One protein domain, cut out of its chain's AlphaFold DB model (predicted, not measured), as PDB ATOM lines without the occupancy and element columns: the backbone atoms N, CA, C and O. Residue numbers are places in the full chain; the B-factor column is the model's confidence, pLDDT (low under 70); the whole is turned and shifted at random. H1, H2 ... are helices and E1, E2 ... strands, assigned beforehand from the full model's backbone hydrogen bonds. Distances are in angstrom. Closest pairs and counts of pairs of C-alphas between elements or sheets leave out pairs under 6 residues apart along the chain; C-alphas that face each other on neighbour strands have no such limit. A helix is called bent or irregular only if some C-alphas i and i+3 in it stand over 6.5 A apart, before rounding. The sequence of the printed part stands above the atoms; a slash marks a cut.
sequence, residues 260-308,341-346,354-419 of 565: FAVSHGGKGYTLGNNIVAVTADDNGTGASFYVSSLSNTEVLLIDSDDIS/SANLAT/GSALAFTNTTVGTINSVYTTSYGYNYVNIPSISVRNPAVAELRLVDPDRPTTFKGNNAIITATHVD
ATOM      1  N   PHE A 260       6.129  43.595  27.543       88.19
ATOM      2  CA  PHE A 260       5.205  43.715  28.659       88.19
ATOM      3  C   PHE A 260       3.869  44.294  28.204       88.19
ATOM      4  O   PHE A 260       3.821  45.323  27.531       88.19
ATOM      5  N   ALA A 261       2.778  43.660  28.623       88.62
ATOM      6  CA  ALA A 261       1.422  44.140  28.417       88.62
ATOM      7  C   ALA A 261       0.699  44.272  29.762       88.62
ATOM      8  O   ALA A 261       0.780  43.399  30.630       88.62
ATOM      9  N   VAL A 262      -0.022  45.378  29.939       90.44
ATOM     10  CA  VAL A 262      -0.822  45.613  31.143       90.44
ATOM     11  C   VAL A 262      -2.132  44.843  31.007       90.44
ATOM     12  O   VAL A 262      -2.983  45.204  30.201       90.44
ATOM     13  N   SER A 263      -2.301  43.787  31.803       90.12
ATOM     14  CA  SER A 263      -3.577  43.067  31.903       90.12
ATOM     15  C   SER A 263      -4.509  43.764  32.897       90.12
ATOM     16  O   SER A 263      -5.693  43.960  32.624       90.12
ATOM     17  N   HIS A 264      -3.965  44.199  34.039       88.38
ATOM     18  CA  HIS A 264      -4.687  44.981  35.033       88.38
ATOM     19  C   HIS A 264      -3.763  46.008  35.691       88.38
ATOM     20  O   HIS A 264      -2.804  45.646  36.369       88.38
ATOM     21  N   GLY A 265      -4.063  47.298  35.528       87.25
ATOM     22  CA  GLY A 265      -3.188  48.384  35.983       87.25
ATOM     23  C   GLY A 265      -3.105  48.589  37.500       87.25
ATOM     24  O   GLY A 265      -2.252  49.348  37.960       87.25
ATOM     25  N   GLY A 266      -3.982  47.939  38.274       89.19
ATOM     26  CA  GLY A 266      -4.083  48.102  39.726       89.19
ATOM     27  C   GLY A 266      -4.333  49.557  40.147       89.19
ATOM     28  O   GLY A 266      -4.758  50.378  39.339       89.19
ATOM     29  N   LYS A 267      -4.055  49.890  41.411       90.12
ATOM     30  CA  LYS A 267      -4.172  51.249  41.979       90.12
ATOM     31  C   LYS A 267      -2.978  51.538  42.883       90.12
ATOM     32  O   LYS A 267      -2.489  50.624  43.534       90.12
ATOM     33  N   GLY A 268      -2.555  52.797  42.995       88.50
ATOM     34  CA  GLY A 268      -1.481  53.192  43.918       88.50
ATOM     35  C   GLY A 268      -0.075  53.211  43.308       88.50
ATOM     36  O   GLY A 268       0.908  53.080  44.037       88.50
ATOM     37  N   TYR A 269       0.042  53.366  41.988       89.75
ATOM     38  CA  TYR A 269       1.332  53.459  41.296       89.75
ATOM     39  C   TYR A 269       1.677  54.899  40.944       89.75
ATOM     40  O   TYR A 269       0.795  55.694  40.624       89.75
ATOM     41  N   THR A 270       2.962  55.224  40.982       89.06
ATOM     42  CA  THR A 270       3.518  56.502  40.522       89.06
ATOM     43  C   THR A 270       4.160  56.335  39.139       89.06
ATOM     44  O   THR A 270       4.397  55.212  38.686       89.06
ATOM     45  N   LEU A 271       4.425  57.443  38.440       88.00
ATOM     46  CA  LEU A 271       5.186  57.426  37.184       88.00
ATOM     47  C   LEU A 271       6.658  57.061  37.447       88.00
ATOM     48  O   LEU A 271       7.238  57.499  38.441       88.00
ATOM     49  N   GLY A 272       7.275  56.312  36.530       77.44
ATOM     50  CA  GLY A 272       8.706  55.988  36.588       77.44
ATOM     51  C   GLY A 272       9.069  54.804  37.501       77.44
ATOM     52  O   GLY A 272       8.561  53.698  37.294       77.44
ATOM     53  N   ASN A 273       9.997  55.043  38.445       61.66
ATOM     54  CA  ASN A 273      10.754  54.065  39.257       61.66
ATOM     55  C   ASN A 273       9.897  53.285  40.279       61.66
ATOM     56  O   ASN A 273      10.069  53.408  41.493       61.66
ATOM     57  N   ASN A 274       8.996  52.432  39.801       65.12
ATOM     58  CA  ASN A 274       8.467  51.339  40.616       65.12
ATOM     59  C   ASN A 274       9.451  50.159  40.579       65.12
ATOM     60  O   ASN A 274      10.097  49.926  39.557       65.12
ATOM     61  N   ILE A 275       9.566  49.407  41.679       59.62
ATOM     62  CA  ILE A 275      10.385  48.191  41.692       59.62
ATOM     63  C   ILE A 275       9.634  47.142  40.875       59.62
ATOM     64  O   ILE A 275       8.582  46.640  41.281       59.62
ATOM     65  N   VAL A 276      10.174  46.837  39.702       63.34
ATOM     66  CA  VAL A 276       9.727  45.727  38.868       63.34
ATOM     67  C   VAL A 276      10.593  44.528  39.224       63.34
ATOM     68  O   VAL A 276      11.780  44.502  38.911       63.34
ATOM     69  N   ALA A 277      10.003  43.543  39.894       57.81
ATOM     70  CA  ALA A 277      10.638  42.250  40.077       57.81
ATOM     71  C   ALA A 277      10.104  41.316  38.988       57.81
ATOM     72  O   ALA A 277       8.997  40.774  39.091       57.81
ATOM     73  N   VAL A 278      10.892  41.164  37.923       63.53
ATOM     74  CA  VAL A 278      10.732  40.054  36.982       63.53
ATOM     75  C   VAL A 278      11.335  38.837  37.671       63.53
ATOM     76  O   VAL A 278      12.553  38.733  37.798       63.53
ATOM     77  N   THR A 279      10.484  37.953  38.189       58.91
ATOM     78  CA  THR A 279      10.950  36.692  38.769       58.91
ATOM     79  C   THR A 279      11.006  35.700  37.620       58.91
ATOM     80  O   THR A 279       9.996  35.109  37.236       58.91
ATOM     81  N   ALA A 280      12.173  35.622  36.985       57.75
ATOM     82  CA  ALA A 280      12.433  34.597  35.994       57.75
ATOM     83  C   ALA A 280      12.705  33.280  36.726       57.75
ATOM     84  O   ALA A 280      13.658  33.183  37.492       57.75
ATOM     85  N   ASP A 281      11.879  32.268  36.468       57.81
ATOM     86  CA  ASP A 281      12.138  30.888  36.900       57.81
ATOM     87  C   ASP A 281      13.225  30.210  36.024       57.81
ATOM     88  O   ASP A 281      13.477  29.014  36.152       57.81
ATOM     89  N   ASP A 282      13.864  30.963  35.118       60.34
ATOM     90  CA  ASP A 282      14.729  30.487  34.031       60.34
ATOM     91  C   ASP A 282      15.985  31.376  33.863       60.34
ATOM     92  O   ASP A 282      16.099  32.434  34.481       60.34
ATOM     93  N   ASN A 283      16.913  30.989  32.981       70.88
ATOM     94  CA  ASN A 283      18.183  31.678  32.678       70.88
ATOM     95  C   ASN A 283      18.033  33.053  31.975       70.88
ATOM     96  O   ASN A 283      19.026  33.619  31.502       70.88
ATOM     97  N   GLY A 284      16.810  33.578  31.863       75.31
ATOM     98  CA  GLY A 284      16.516  34.848  31.210       75.31
ATOM     99  C   GLY A 284      16.930  36.047  32.064       75.31
ATOM    100  O   GLY A 284      16.671  36.081  33.265       75.31
ATOM    101  N   THR A 285      17.579  37.046  31.462       79.00
ATOM    102  CA  THR A 285      18.073  38.233  32.187       79.00
ATOM    103  C   THR A 285      17.839  39.535  31.417       79.00
ATOM    104  O   THR A 285      17.604  39.539  30.208       79.00
ATOM    105  N   GLY A 286      17.850  40.659  32.140       77.94
ATOM    106  CA  GLY A 286      17.939  42.005  31.562       77.94
ATOM    107  C   GLY A 286      16.635  42.663  31.107       77.94
ATOM    108  O   GLY A 286      16.684  43.822  30.724       77.94
ATOM    109  N   ALA A 287      15.474  42.001  31.174       81.94
ATOM    110  CA  ALA A 287      14.226  42.627  30.732       81.94
ATOM    111  C   ALA A 287      13.709  43.609  31.789       81.94
ATOM    112  O   ALA A 287      13.597  43.271  32.971       81.94
ATOM    113  N   SER A 288      13.362  44.819  31.364       84.50
ATOM    114  CA  SER A 288      12.890  45.869  32.263       84.50
ATOM    115  C   SER A 288      11.933  46.829  31.569       84.50
ATOM    116  O   SER A 288      12.010  47.063  30.361       84.50
ATOM    117  N   PHE A 289      11.043  47.427  32.353       86.31
ATOM    118  CA  PHE A 289      10.117  48.463  31.911       86.31
ATOM    119  C   PHE A 289       9.879  49.472  33.035       86.31
ATOM    120  O   PHE A 289      10.133  49.185  34.205       86.31
ATOM    121  N   TYR A 290       9.341  50.638  32.689       86.06
ATOM    122  CA  TYR A 290       8.798  51.591  33.656       86.06
ATOM    123  C   TYR A 290       7.356  51.960  33.310       86.06
ATOM    124  O   TYR A 290       6.874  51.741  32.197       86.06
ATOM    125  N   VAL A 291       6.649  52.533  34.282       88.69
ATOM    126  CA  VAL A 291       5.276  53.012  34.086       88.69
ATOM    127  C   VAL A 291       5.310  54.328  33.314       88.69
ATOM    128  O   VAL A 291       5.781  55.340  33.840       88.69
ATOM    129  N   SER A 292       4.813  54.316  32.076       88.88
ATOM    130  CA  SER A 292       4.855  55.470  31.170       88.88
ATOM    131  C   SER A 292       3.658  56.397  31.309       88.88
ATOM    132  O   SER A 292       3.791  57.597  31.090       88.88
ATOM    133  N   SER A 293       2.485  55.868  31.665       91.12
ATOM    134  CA  SER A 293       1.302  56.694  31.904       91.12
ATOM    135  C   SER A 293       0.398  56.114  32.986       91.12
ATOM    136  O   SER A 293       0.338  54.896  33.189       91.12
ATOM    137  N   LEU A 294      -0.320  57.008  33.665       92.38
ATOM    138  CA  LEU A 294      -1.315  56.675  34.677       92.38
ATOM    139  C   LEU A 294      -2.704  57.141  34.227       92.38
ATOM    140  O   LEU A 294      -2.840  58.197  33.611       92.38
ATOM    141  N   SER A 295      -3.732  56.384  34.597       92.00
ATOM    142  CA  SER A 295      -5.146  56.774  34.527       92.00
ATOM    143  C   SER A 295      -5.758  56.824  35.928       92.00
ATOM    144  O   SER A 295      -5.196  56.252  36.866       92.00
ATOM    145  N   ASN A 296      -6.922  57.467  36.083       90.44
ATOM    146  CA  ASN A 296      -7.672  57.525  37.349       90.44
ATOM    147  C   ASN A 296      -6.777  57.903  38.546       90.44
ATOM    148  O   ASN A 296      -6.635  57.143  39.504       90.44
ATOM    149  N   THR A 297      -6.098  59.046  38.432       91.81
ATOM    150  CA  THR A 297      -5.146  59.518  39.441       91.81
ATOM    151  C   THR A 297      -5.855  60.035  40.690       91.81
ATOM    152  O   THR A 297      -6.854  60.744  40.589       91.81
ATOM    153  N   GLU A 298      -5.290  59.751  41.856       91.75
ATOM    154  CA  GLU A 298      -5.694  60.265  43.164       91.75
ATOM    155  C   GLU A 298      -4.465  60.816  43.906       91.75
ATOM    156  O   GLU A 298      -3.325  60.438  43.626       91.75
ATOM    157  N   VAL A 299      -4.683  61.717  44.862       91.06
ATOM    158  CA  VAL A 299      -3.613  62.221  45.733       91.06
ATOM    159  C   VAL A 299      -3.715  61.509  47.073       91.06
ATOM    160  O   VAL A 299      -4.708  61.663  47.782       91.06
ATOM    161  N   LEU A 300      -2.682  60.743  47.423       88.88
ATOM    162  CA  LEU A 300      -2.536  60.163  48.753       88.88
ATOM    163  C   LEU A 300      -1.751  61.127  49.641       88.88
ATOM    164  O   LEU A 300      -0.670  61.583  49.268       88.88
ATOM    165  N   LEU A 301      -2.289  61.410  50.826       88.75
ATOM    166  CA  LEU A 301      -1.560  62.095  51.887       88.75
ATOM    167  C   LEU A 301      -0.858  61.038  52.737       88.75
ATOM    168  O   LEU A 301      -1.509  60.315  53.489       88.75
ATOM    169  N   ILE A 302       0.459  60.928  52.576       86.38
ATOM    170  CA  ILE A 302       1.282  59.938  53.276       86.38
ATOM    171  C   ILE A 302       1.981  60.636  54.437       86.38
ATOM    172  O   ILE A 302       2.634  61.658  54.229       86.38
ATOM    173  N   ASP A 303       1.835  60.099  55.646       85.94
ATOM    174  CA  ASP A 303       2.584  60.580  56.805       85.94
ATOM    175  C   ASP A 303       4.082  60.308  56.607       85.94
ATOM    176  O   ASP A 303       4.486  59.203  56.242       85.94
ATOM    177  N   SER A 304       4.890  61.345  56.791       84.50
ATOM    178  CA  SER A 304       6.346  61.305  56.638       84.50
ATOM    179  C   SER A 304       7.078  61.262  57.977       84.50
ATOM    180  O   SER A 304       8.301  61.108  57.991       84.50
ATOM    181  N   ASP A 305       6.354  61.388  59.092       81.75
ATOM    182  CA  ASP A 305       6.941  61.309  60.418       81.75
ATOM    183  C   ASP A 305       7.236  59.860  60.822       81.75
ATOM    184  O   ASP A 305       6.372  58.984  60.840       81.75
ATOM    185  N   ASP A 306       8.484  59.613  61.216       78.25
ATOM    186  CA  ASP A 306       8.874  58.346  61.823       78.25
ATOM    187  C   ASP A 306       8.615  58.394  63.335       78.25
ATOM    188  O   ASP A 306       9.366  58.999  64.107       78.25
ATOM    189  N   ILE A 307       7.542  57.727  63.762       77.38
ATOM    190  CA  ILE A 307       7.126  57.699  65.168       77.38
ATOM    191  C   ILE A 307       8.066  56.883  66.068       77.38
ATOM    192  O   ILE A 307       7.938  56.967  67.288       77.38
ATOM    193  N   SER A 308       9.030  56.129  65.517       78.38
ATOM    194  CA  SER A 308       9.994  55.352  66.319       78.38
ATOM    195  C   SER A 308      10.800  56.228  67.277       78.38
ATOM    196  O   SER A 308      11.107  55.806  68.388       78.38
ATOM    197  N   SER A 341       9.890  66.098  62.301       81.94
ATOM    198  CA  SER A 341       9.324  67.212  61.534       81.94
ATOM    199  C   SER A 341       9.017  68.413  62.438       81.94
ATOM    200  O   SER A 341       8.807  68.278  63.646       81.94
ATOM    201  N   ALA A 342       8.964  69.620  61.862       81.88
ATOM    202  CA  ALA A 342       8.636  70.834  62.616       81.88
ATOM    203  C   ALA A 342       7.236  70.768  63.263       81.88
ATOM    204  O   ALA A 342       7.034  71.276  64.371       81.88
ATOM    205  N   ASN A 343       6.290  70.102  62.592       85.38
ATOM    206  CA  ASN A 343       4.935  69.880  63.093       85.38
ATOM    207  C   ASN A 343       4.970  68.960  64.321       85.38
ATOM    208  O   ASN A 343       4.466  69.336  65.381       85.38
ATOM    209  N   LEU A 344       5.656  67.816  64.223       82.06
ATOM    210  CA  LEU A 344       5.709  66.834  65.305       82.06
ATOM    211  C   LEU A 344       6.555  67.317  66.491       82.06
ATOM    212  O   LEU A 344       6.223  67.052  67.646       82.06
ATOM    213  N   ALA A 345       7.605  68.099  66.232       79.06
ATOM    214  CA  ALA A 345       8.458  68.673  67.269       79.06
ATOM    215  C   ALA A 345       7.733  69.699  68.159       79.06
ATOM    216  O   ALA A 345       8.100  69.879  69.323       79.06
ATOM    217  N   THR A 346       6.711  70.372  67.622       79.88
ATOM    218  CA  THR A 346       5.892  71.354  68.351       79.88
ATOM    219  C   THR A 346       4.562  70.779  68.844       79.88
ATOM    220  O   THR A 346       3.883  71.418  69.652       79.88
ATOM    221  N   GLY A 354      -3.949  65.811  62.283       83.06
ATOM    222  CA  GLY A 354      -3.770  66.474  60.986       83.06
ATOM    223  C   GLY A 354      -2.861  67.714  60.994       83.06
ATOM    224  O   GLY A 354      -2.414  68.131  59.934       83.06
ATOM    225  N   SER A 355      -2.597  68.315  62.158       84.31
ATOM    226  CA  SER A 355      -1.653  69.436  62.320       84.31
ATOM    227  C   SER A 355      -0.377  69.032  63.061       84.31
ATOM    228  O   SER A 355       0.608  69.759  63.008       84.31
ATOM    229  N   ALA A 356      -0.413  67.906  63.779       83.81
ATOM    230  CA  ALA A 356       0.716  67.363  64.523       83.81
ATOM    231  C   ALA A 356       1.685  66.590  63.625       83.81
ATOM    232  O   ALA A 356       2.883  66.638  63.863       83.81
ATOM    233  N   LEU A 357       1.167  65.892  62.615       86.12
ATOM    234  CA  LEU A 357       1.954  65.074  61.698       86.12
ATOM    235  C   LEU A 357       2.269  65.843  60.409       86.12
ATOM    236  O   LEU A 357       1.534  66.747  59.990       86.12
ATOM    237  N   ALA A 358       3.382  65.498  59.779       87.56
ATOM    238  CA  ALA A 358       3.809  66.022  58.498       87.56
ATOM    239  C   ALA A 358       3.396  65.066  57.378       87.56
ATOM    240  O   ALA A 358       3.917  63.962  57.251       87.56
ATOM    241  N   PHE A 359       2.499  65.527  56.507       87.50
ATOM    242  CA  PHE A 359       2.042  64.757  55.355       87.50
ATOM    243  C   PHE A 359       2.739  65.205  54.075       87.50
ATOM    244  O   PHE A 359       2.872  66.399  53.804       87.50
ATOM    245  N   THR A 360       3.121  64.235  53.255       89.12
ATOM    246  CA  THR A 360       3.602  64.446  51.891       89.12
ATOM    247  C   THR A 360       2.531  64.001  50.903       89.12
ATOM    248  O   THR A 360       2.040  62.872  50.952       89.12
ATOM    249  N   ASN A 361       2.178  64.892  49.977       90.00
ATOM    250  CA  ASN A 361       1.238  64.585  48.907       90.00
ATOM    251  C   ASN A 361       1.941  63.752  47.835       90.00
ATOM    252  O   ASN A 361       2.870  64.229  47.184       90.00
ATOM    253  N   THR A 362       1.467  62.529  47.621       88.38
ATOM    254  CA  THR A 362       1.950  61.646  46.558       88.38
ATOM    255  C   THR A 362       0.822  61.395  45.570       88.38
ATOM    256  O   THR A 362      -0.206  60.811  45.916       88.38
ATOM    257  N   THR A 363       1.005  61.834  44.327       91.00
ATOM    258  CA  THR A 363       0.057  61.547  43.245       91.00
ATOM    259  C   THR A 363       0.259  60.119  42.768       91.00
ATOM    260  O   THR A 363       1.323  59.778  42.255       91.00
ATOM    261  N   VAL A 364      -0.771  59.293  42.908       91.06
ATOM    262  CA  VAL A 364      -0.775  57.897  42.466       91.06
ATOM    263  C   VAL A 364      -1.919  57.664  41.489       91.06
ATOM    264  O   VAL A 364      -2.858  58.448  41.414       91.06
ATOM    265  N   GLY A 365      -1.878  56.573  40.739       91.06
ATOM    266  CA  GLY A 365      -2.955  56.205  39.833       91.06
ATOM    267  C   GLY A 365      -2.959  54.726  39.489       91.06
ATOM    268  O   GLY A 365      -2.286  53.904  40.119       91.06
ATOM    269  N   THR A 366      -3.758  54.410  38.480       91.62
ATOM    270  CA  THR A 366      -3.821  53.099  37.830       91.62
ATOM    271  C   THR A 366      -2.840  53.074  36.664       91.62
ATOM    272  O   THR A 366      -2.745  54.064  35.939       91.62
ATOM    273  N   ILE A 367      -2.077  51.992  36.484       90.69
ATOM    274  CA  ILE A 367      -1.132  51.882  35.361       90.69
ATOM    275  C   ILE A 367      -1.938  51.794  34.062       90.69
ATOM    276  O   ILE A 367      -2.658  50.821  33.850       90.69
ATOM    277  N   ASN A 368      -1.804  52.796  33.195       91.94
ATOM    278  CA  ASN A 368      -2.466  52.811  31.891       91.94
ATOM    279  C   ASN A 368      -1.567  52.214  30.802       91.94
ATOM    280  O   ASN A 368      -2.020  51.429  29.975       91.94
ATOM    281  N   SER A 369      -0.275  52.551  30.815       89.31
ATOM    282  CA  SER A 369       0.710  51.953  29.911       89.31
ATOM    283  C   SER A 369       2.082  51.818  30.563       89.31
ATOM    284  O   SER A 369       2.426  52.557  31.493       89.31
ATOM    285  N   VAL A 370       2.861  50.870  30.046       88.81
ATOM    286  CA  VAL A 370       4.267  50.658  30.392       88.81
ATOM    287  C   VAL A 370       5.143  50.855  29.164       88.81
ATOM    288  O   VAL A 370       4.708  50.606  28.040       88.81
ATOM    289  N   TYR A 371       6.378  51.287  29.392       86.25
ATOM    290  CA  TYR A 371       7.398  51.399  28.360       86.25
ATOM    291  C   TYR A 371       8.545  50.442  28.669       86.25
ATOM    292  O   TYR A 371       9.185  50.553  29.719       86.25
ATOM    293  N   THR A 372       8.791  49.504  27.758       84.50
ATOM    294  CA  THR A 372       9.903  48.553  27.832       84.50
ATOM    295  C   THR A 372      11.214  49.283  27.563       84.50
ATOM    296  O   THR A 372      11.414  49.815  26.475       84.50
ATOM    297  N   THR A 373      12.110  49.312  28.548       81.75
ATOM    298  CA  THR A 373      13.457  49.879  28.388       81.75
ATOM    299  C   THR A 373      14.438  48.867  27.829       81.75
ATOM    300  O   THR A 373      15.328  49.247  27.079       81.75
ATOM    301  N   SER A 374      14.265  47.594  28.181       84.25
ATOM    302  CA  SER A 374      15.052  46.485  27.656       84.25
ATOM    303  C   SER A 374      14.163  45.259  27.511       84.25
ATOM    304  O   SER A 374      13.375  44.942  28.406       84.25
ATOM    305  N   TYR A 375      14.287  44.583  26.372       84.38
ATOM    306  CA  TYR A 375      13.527  43.370  26.061       84.38
ATOM    307  C   TYR A 375      14.180  42.116  26.669       84.38
ATOM    308  O   TYR A 375      13.546  41.060  26.748       84.38
ATOM    309  N   GLY A 376      15.425  42.249  27.145       81.50
ATOM    310  CA  GLY A 376      16.228  41.184  27.736       81.50
ATOM    311  C   GLY A 376      16.481  40.005  26.790       81.50
ATOM    312  O   GLY A 376      16.238  40.074  25.585       81.50
ATOM    313  N   TYR A 377      17.014  38.911  27.336       81.88
ATOM    314  CA  TYR A 377      17.382  37.736  26.546       81.88
ATOM    315  C   TYR A 377      17.252  36.416  27.317       81.88
ATOM    316  O   TYR A 377      17.307  36.419  28.546       81.88
ATOM    317  N   ASN A 378      17.173  35.297  26.580       81.75
ATOM    318  CA  ASN A 378      17.123  33.912  27.061       81.75
ATOM    319  C   ASN A 378      15.865  33.552  27.869       81.75
ATOM    320  O   ASN A 378      15.902  32.660  28.716       81.75
ATOM    321  N   TYR A 379      14.733  34.200  27.594       83.38
ATOM    322  CA  TYR A 379      13.450  33.817  28.191       83.38
ATOM    323  C   TYR A 379      12.820  32.643  27.441       83.38
ATOM    324  O   TYR A 379      11.880  32.832  26.675       83.38
ATOM    325  N   VAL A 380      13.310  31.421  27.665       82.69
ATOM    326  CA  VAL A 380      12.699  30.219  27.065       82.69
ATOM    327  C   VAL A 380      11.253  30.065  27.547       82.69
ATOM    328  O   VAL A 380      10.350  29.817  26.751       82.69
ATOM    329  N   ASN A 381      11.022  30.293  28.841       84.06
ATOM    330  CA  ASN A 381       9.692  30.370  29.436       84.06
ATOM    331  C   ASN A 381       9.328  31.818  29.793       84.06
ATOM    332  O   ASN A 381      10.182  32.612  30.187       84.06
ATOM    333  N   ILE A 382       8.040  32.159  29.680       82.19
ATOM    334  CA  ILE A 382       7.537  33.492  30.040       82.19
ATOM    335  C   ILE A 382       7.626  33.659  31.568       82.19
ATOM    336  O   ILE A 382       6.997  32.878  32.286       82.19
ATOM    337  N   PRO A 383       8.368  34.659  32.082       83.19
ATOM    338  CA  PRO A 383       8.543  34.845  33.517       83.19
ATOM    339  C   PRO A 383       7.290  35.426  34.178       83.19
ATOM    340  O   PRO A 383       6.486  36.120  33.546       83.19
ATOM    341  N   SER A 384       7.162  35.210  35.488       80.75
ATOM    342  CA  SER A 384       6.146  35.896  36.284       80.75
ATOM    343  C   SER A 384       6.612  37.317  36.625       80.75
ATOM    344  O   SER A 384       7.758  37.556  37.017       80.75
ATOM    345  N   ILE A 385       5.726  38.297  36.442       83.88
ATOM    346  CA  ILE A 385       6.041  39.713  36.657       83.88
ATOM    347  C   ILE A 385       5.248  40.214  37.850       83.88
ATOM    348  O   ILE A 385       4.019  40.134  37.873       83.88
ATOM    349  N   SER A 386       5.957  40.792  38.814       81.75
ATOM    350  CA  SER A 386       5.346  41.521  39.919       81.75
ATOM    351  C   SER A 386       5.808  42.974  39.897       81.75
ATOM    352  O   SER A 386       6.996  43.275  39.751       81.75
ATOM    353  N   VAL A 387       4.849  43.889  40.012       84.88
ATOM    354  CA  VAL A 387       5.124  45.324  40.103       84.88
ATOM    355  C   VAL A 387       4.762  45.784  41.492       84.88
ATOM    356  O   VAL A 387       3.615  45.645  41.917       84.88
ATOM    357  N   ARG A 388       5.744  46.367  42.180       86.31
ATOM    358  CA  ARG A 388       5.563  46.874  43.529       86.31
ATOM    359  C   ARG A 388       6.018  48.321  43.626       86.31
ATOM    360  O   ARG A 388       7.171  48.652  43.354       86.31
ATOM    361  N   ASN A 389       5.118  49.177  44.091       88.00
ATOM    362  CA  ASN A 389       5.457  50.510  44.561       88.00
ATOM    363  C   ASN A 389       5.667  50.458  46.084       88.00
ATOM    364  O   ASN A 389       4.674  50.466  46.815       88.00
ATOM    365  N   PRO A 390       6.911  50.392  46.593       86.12
ATOM    366  CA  PRO A 390       7.156  50.243  48.026       86.12
ATOM    367  C   PRO A 390       6.545  51.386  48.848       86.12
ATOM    368  O   PRO A 390       5.943  51.122  49.881       86.12
ATOM    369  N   ALA A 391       6.594  52.629  48.359       84.75
ATOM    370  CA  ALA A 391       6.087  53.790  49.094       84.75
ATOM    371  C   ALA A 391       4.584  53.700  49.418       84.75
ATOM    372  O   ALA A 391       4.137  54.230  50.430       84.75
ATOM    373  N   VAL A 392       3.806  53.019  48.573       87.56
ATOM    374  CA  VAL A 392       2.351  52.868  48.744       87.56
ATOM    375  C   VAL A 392       1.994  51.486  49.289       87.56
ATOM    376  O   VAL A 392       1.094  51.366  50.116       87.56
ATOM    377  N   ALA A 393       2.720  50.444  48.878       87.06
ATOM    378  CA  ALA A 393       2.469  49.072  49.302       87.06
ATOM    379  C   ALA A 393       2.691  48.864  50.809       87.06
ATOM    380  O   ALA A 393       1.953  48.091  51.423       87.06
ATOM    381  N   GLU A 394       3.661  49.559  51.424       86.50
ATOM    382  CA  GLU A 394       3.883  49.487  52.880       86.50
ATOM    383  C   GLU A 394       2.723  50.088  53.692       86.50
ATOM    384  O   GLU A 394       2.499  49.688  54.832       86.50
ATOM    385  N   LEU A 395       1.927  50.986  53.101       86.12
ATOM    386  CA  LEU A 395       0.773  51.596  53.770       86.12
ATOM    387  C   LEU A 395      -0.406  50.629  53.927       86.12
ATOM    388  O   LEU A 395      -1.356  50.939  54.643       86.12
ATOM    389  N   ARG A 396      -0.377  49.475  53.240       88.44
ATOM    390  CA  ARG A 396      -1.430  48.441  53.280       88.44
ATOM    391  C   ARG A 396      -2.843  48.995  53.056       88.44
ATOM    392  O   ARG A 396      -3.819  48.505  53.621       88.44
ATOM    393  N   LEU A 397      -2.963  50.011  52.200       88.50
ATOM    394  CA  LEU A 397      -4.254  50.573  51.812       88.50
ATOM    395  C   LEU A 397      -4.989  49.568  50.923       88.50
ATOM    396  O   LEU A 397      -4.460  49.162  49.890       88.50
ATOM    397  N   VAL A 398      -6.195  49.159  51.311       89.94
ATOM    398  CA  VAL A 398      -6.998  48.198  50.540       89.94
ATOM    399  C   VAL A 398      -7.416  48.815  49.207       89.94
ATOM    400  O   VAL A 398      -7.811  49.983  49.147       89.94
ATOM    401  N   ASP A 399      -7.330  48.038  48.129       87.62
ATOM    402  CA  ASP A 399      -7.920  48.416  46.850       87.62
ATOM    403  C   ASP A 399      -9.452  48.254  46.911       87.62
ATOM    404  O   ASP A 399      -9.927  47.126  47.075       87.62
ATOM    405  N   PRO A 400     -10.243  49.338  46.760       84.44
ATOM    406  CA  PRO A 400     -11.702  49.255  46.788       84.44
ATOM    407  C   PRO A 400     -12.289  48.304  45.738       84.44
ATOM    408  O   PRO A 400     -13.338  47.712  45.977       84.44
ATOM    409  N   ASP A 401     -11.608  48.130  44.600       84.56
ATOM    410  CA  ASP A 401     -12.098  47.292  43.501       84.56
ATOM    411  C   ASP A 401     -11.679  45.821  43.687       84.56
ATOM    412  O   ASP A 401     -12.246  44.917  43.070       84.56
ATOM    413  N   ARG A 402     -10.676  45.567  44.540       84.62
ATOM    414  CA  ARG A 402     -10.082  44.247  44.804       84.62
ATOM    415  C   ARG A 402      -9.724  44.113  46.294       84.62
ATOM    416  O   ARG A 402      -8.545  44.210  46.650       84.62
ATOM    417  N   PRO A 403     -10.708  43.817  47.166       83.75
ATOM    418  CA  PRO A 403     -10.560  43.905  48.625       83.75
ATOM    419  C   PRO A 403      -9.490  42.992  49.241       83.75
ATOM    420  O   PRO A 403      -9.071  43.200  50.374       83.75
ATOM    421  N   THR A 404      -9.050  41.966  48.512       84.31
ATOM    422  CA  THR A 404      -8.004  41.025  48.940       84.31
ATOM    423  C   THR A 404      -6.587  41.495  48.596       84.31
ATOM    424  O   THR A 404      -5.629  40.770  48.849       84.31
ATOM    425  N   THR A 405      -6.437  42.668  47.974       87.38
ATOM    426  CA  THR A 405      -5.151  43.213  47.519       87.38
ATOM    427  C   THR A 405      -4.938  44.640  48.015       87.38
ATOM    428  O   THR A 405      -5.893  45.368  48.294       87.38
ATOM    429  N   PHE A 406      -3.673  45.047  48.122       90.62
ATOM    430  CA  PHE A 406      -3.292  46.382  48.582       90.62
ATOM    431  C   PHE A 406      -2.852  47.267  47.413       90.62
ATOM    432  O   PHE A 406      -2.211  46.797  46.467       90.62
ATOM    433  N   LYS A 407      -3.160  48.563  47.504       89.88
ATOM    434  CA  LYS A 407      -2.663  49.590  46.586       89.88
ATOM    435  C   LYS A 407      -1.131  49.539  46.531       89.88
ATOM    436  O   LYS A 407      -0.470  49.358  47.549       89.88
ATOM    437  N   GLY A 408      -0.570  49.681  45.336       87.12
ATOM    438  CA  GLY A 408       0.869  49.591  45.081       87.12
ATOM    439  C   GLY A 408       1.420  48.162  44.979       87.12
ATOM    440  O   GLY A 408       2.616  48.017  44.740       87.12
ATOM    441  N   ASN A 409       0.593  47.118  45.146       88.38
ATOM    442  CA  ASN A 409       0.978  45.709  44.948       88.38
ATOM    443  C   ASN A 409      -0.193  44.841  44.430       88.38
ATOM    444  O   ASN A 409      -0.481  43.757  44.936       88.38
ATOM    445  N   ASN A 410      -0.936  45.371  43.466       88.44
ATOM    446  CA  ASN A 410      -2.153  44.789  42.883       88.44
ATOM    447  C   ASN A 410      -2.210  44.870  41.341       88.44
ATOM    448  O   ASN A 410      -3.261  44.614  40.755       88.44
ATOM    449  N   ALA A 411      -1.118  45.262  40.680       88.69
ATOM    450  CA  ALA A 411      -1.035  45.313  39.225       88.69
ATOM    451  C   ALA A 411      -0.684  43.930  38.678       88.69
ATOM    452  O   ALA A 411       0.124  43.206  39.258       88.69
ATOM    453  N   ILE A 412      -1.286  43.586  37.544       87.88
ATOM    454  CA  ILE A 412      -1.048  42.341  36.822       87.88
ATOM    455  C   ILE A 412      -0.512  42.717  35.446       87.88
ATOM    456  O   ILE A 412      -1.224  43.295  34.618       87.88
ATOM    457  N   ILE A 413       0.752  42.385  35.216       88.38
ATOM    458  CA  ILE A 413       1.442  42.599  33.947       88.38
ATOM    459  C   ILE A 413       1.837  41.236  33.406       88.38
ATOM    460  O   ILE A 413       2.357  40.395  34.134       88.38
ATOM    461  N   THR A 414       1.551  41.013  32.132       87.75
ATOM    462  CA  THR A 414       1.856  39.767  31.433       87.75
ATOM    463  C   THR A 414       2.980  40.015  30.442       87.75
ATOM    464  O   THR A 414       2.958  41.030  29.743       87.75
ATOM    465  N   ALA A 415       3.942  39.097  30.365       88.38
ATOM    466  CA  ALA A 415       4.939  39.098  29.305       88.38
ATOM    467  C   ALA A 415       4.471  38.240  28.127       88.38
ATOM    468  O   ALA A 415       3.776  37.242  28.312       88.38
ATOM    469  N   THR A 416       4.883  38.614  26.923       89.06
ATOM    470  CA  THR A 416       4.790  37.764  25.732       89.06
ATOM    471  C   THR A 416       6.123  37.776  25.010       89.06
ATOM    472  O   THR A 416       6.833  38.781  25.055       89.06
ATOM    473  N   HIS A 417       6.440  36.699  24.300       88.44
ATOM    474  CA  HIS A 417       7.579  36.684  23.389       88.44
ATOM    475  C   HIS A 417       7.443  37.735  22.288       88.44
ATOM    476  O   HIS A 417       6.331  38.116  21.909       88.44
ATOM    477  N   VAL A 418       8.589  38.211  21.808       87.62
ATOM    478  CA  VAL A 418       8.693  39.134  20.677       87.62
ATOM    479  C   VAL A 418       9.599  38.533  19.620       87.62
ATOM    480  O   VAL A 418      10.689  38.045  19.921       87.62
ATOM    481  N   ASP A 419       9.150  38.630  18.374       87.56
ATOM    482  CA  ASP A 419       9.896  38.145  17.226       87.56
ATOM    483  C   ASP A 419      11.145  38.997  16.942       87.56
ATOM    484  O   ASP A 419      11.177  40.219  17.143       87.56
TER     485      ASP A 419
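Overview. This is residues 260 to 308, 341 to 346 and 354 to 419 of the 565 residues of an uncharacterized protein of Algoriphagus sp (UniProt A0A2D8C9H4). A long, sharply bent two-stranded ribbon, E3 with E4, joins two short strand pairs, E1 with E7 and E2 with E5, in a loose ring; its other arm runs away from the ring toward H1, making much of the length. H2 follows E5, with E6 near it. The printed part has 121 residues, in the order E1 E2 E3 H1 E4 E5 H2 E6 E7, mostly strand, with three antiparallel two-stranded sheets. It is loose, with a radius of gyration of the C-alphas of 16.9 A, and spans 60 by 28 by 25 A.

Arrangement. E1, residues 260 to 264, is the antiparallel neighbour of E7, residues 412 to 418, with N 261 and O 414 2.9 A apart. E2, residues 275 to 279, is antiparallel to E5, residues 384 to 388, with N 277 and O 386 at 3.0 A. E3, residues 288 to 303, is antiparallel to E4, residues 359 to 374, with N 298 and O 364 at 2.8 A. E3 bends by 101 degrees at residue 296 and E4 by 84 degrees at residue 368. The closest C-alphas of E1 and E4 are Val 262 and Ser 369, 6.6 A; of E2 and E3, Val 276 and Ser 288, 7.3 A; of E5 and E7, Ile 385 and Ile 413, 6.1 A. H1, residues 342 to 346, is apart from E1 and E5, for instance; its O i to N i+4 pair is within hydrogen-bond range. H2, residues 390 to 393, is too short for such a pair. E6, residues 402 to 406, pairs with no named strand; its closest C-alpha pair with H2 is Phe 406 and Ala 393, 6.4 A.

Along the chain. E1 begins at C-alpha 260 (5.205, 43.715, 28.659). E3 measures 30.4 A, E4 35.6 A and E7 19.1 A; E7 ends at C-alpha 418 (8.693, 39.134, 20.677).

Size, cuts and confidence. The C-alphas farthest apart, Thr 346 and Asp 419, are 61.1 A apart. Residues 309 to 340 and 347 to 353 are not printed, with C-alpha gaps of 12.8 A and 13.1 A. Of the links printed whole, none is long. Residues 273 to 282 have pLDDT under 70.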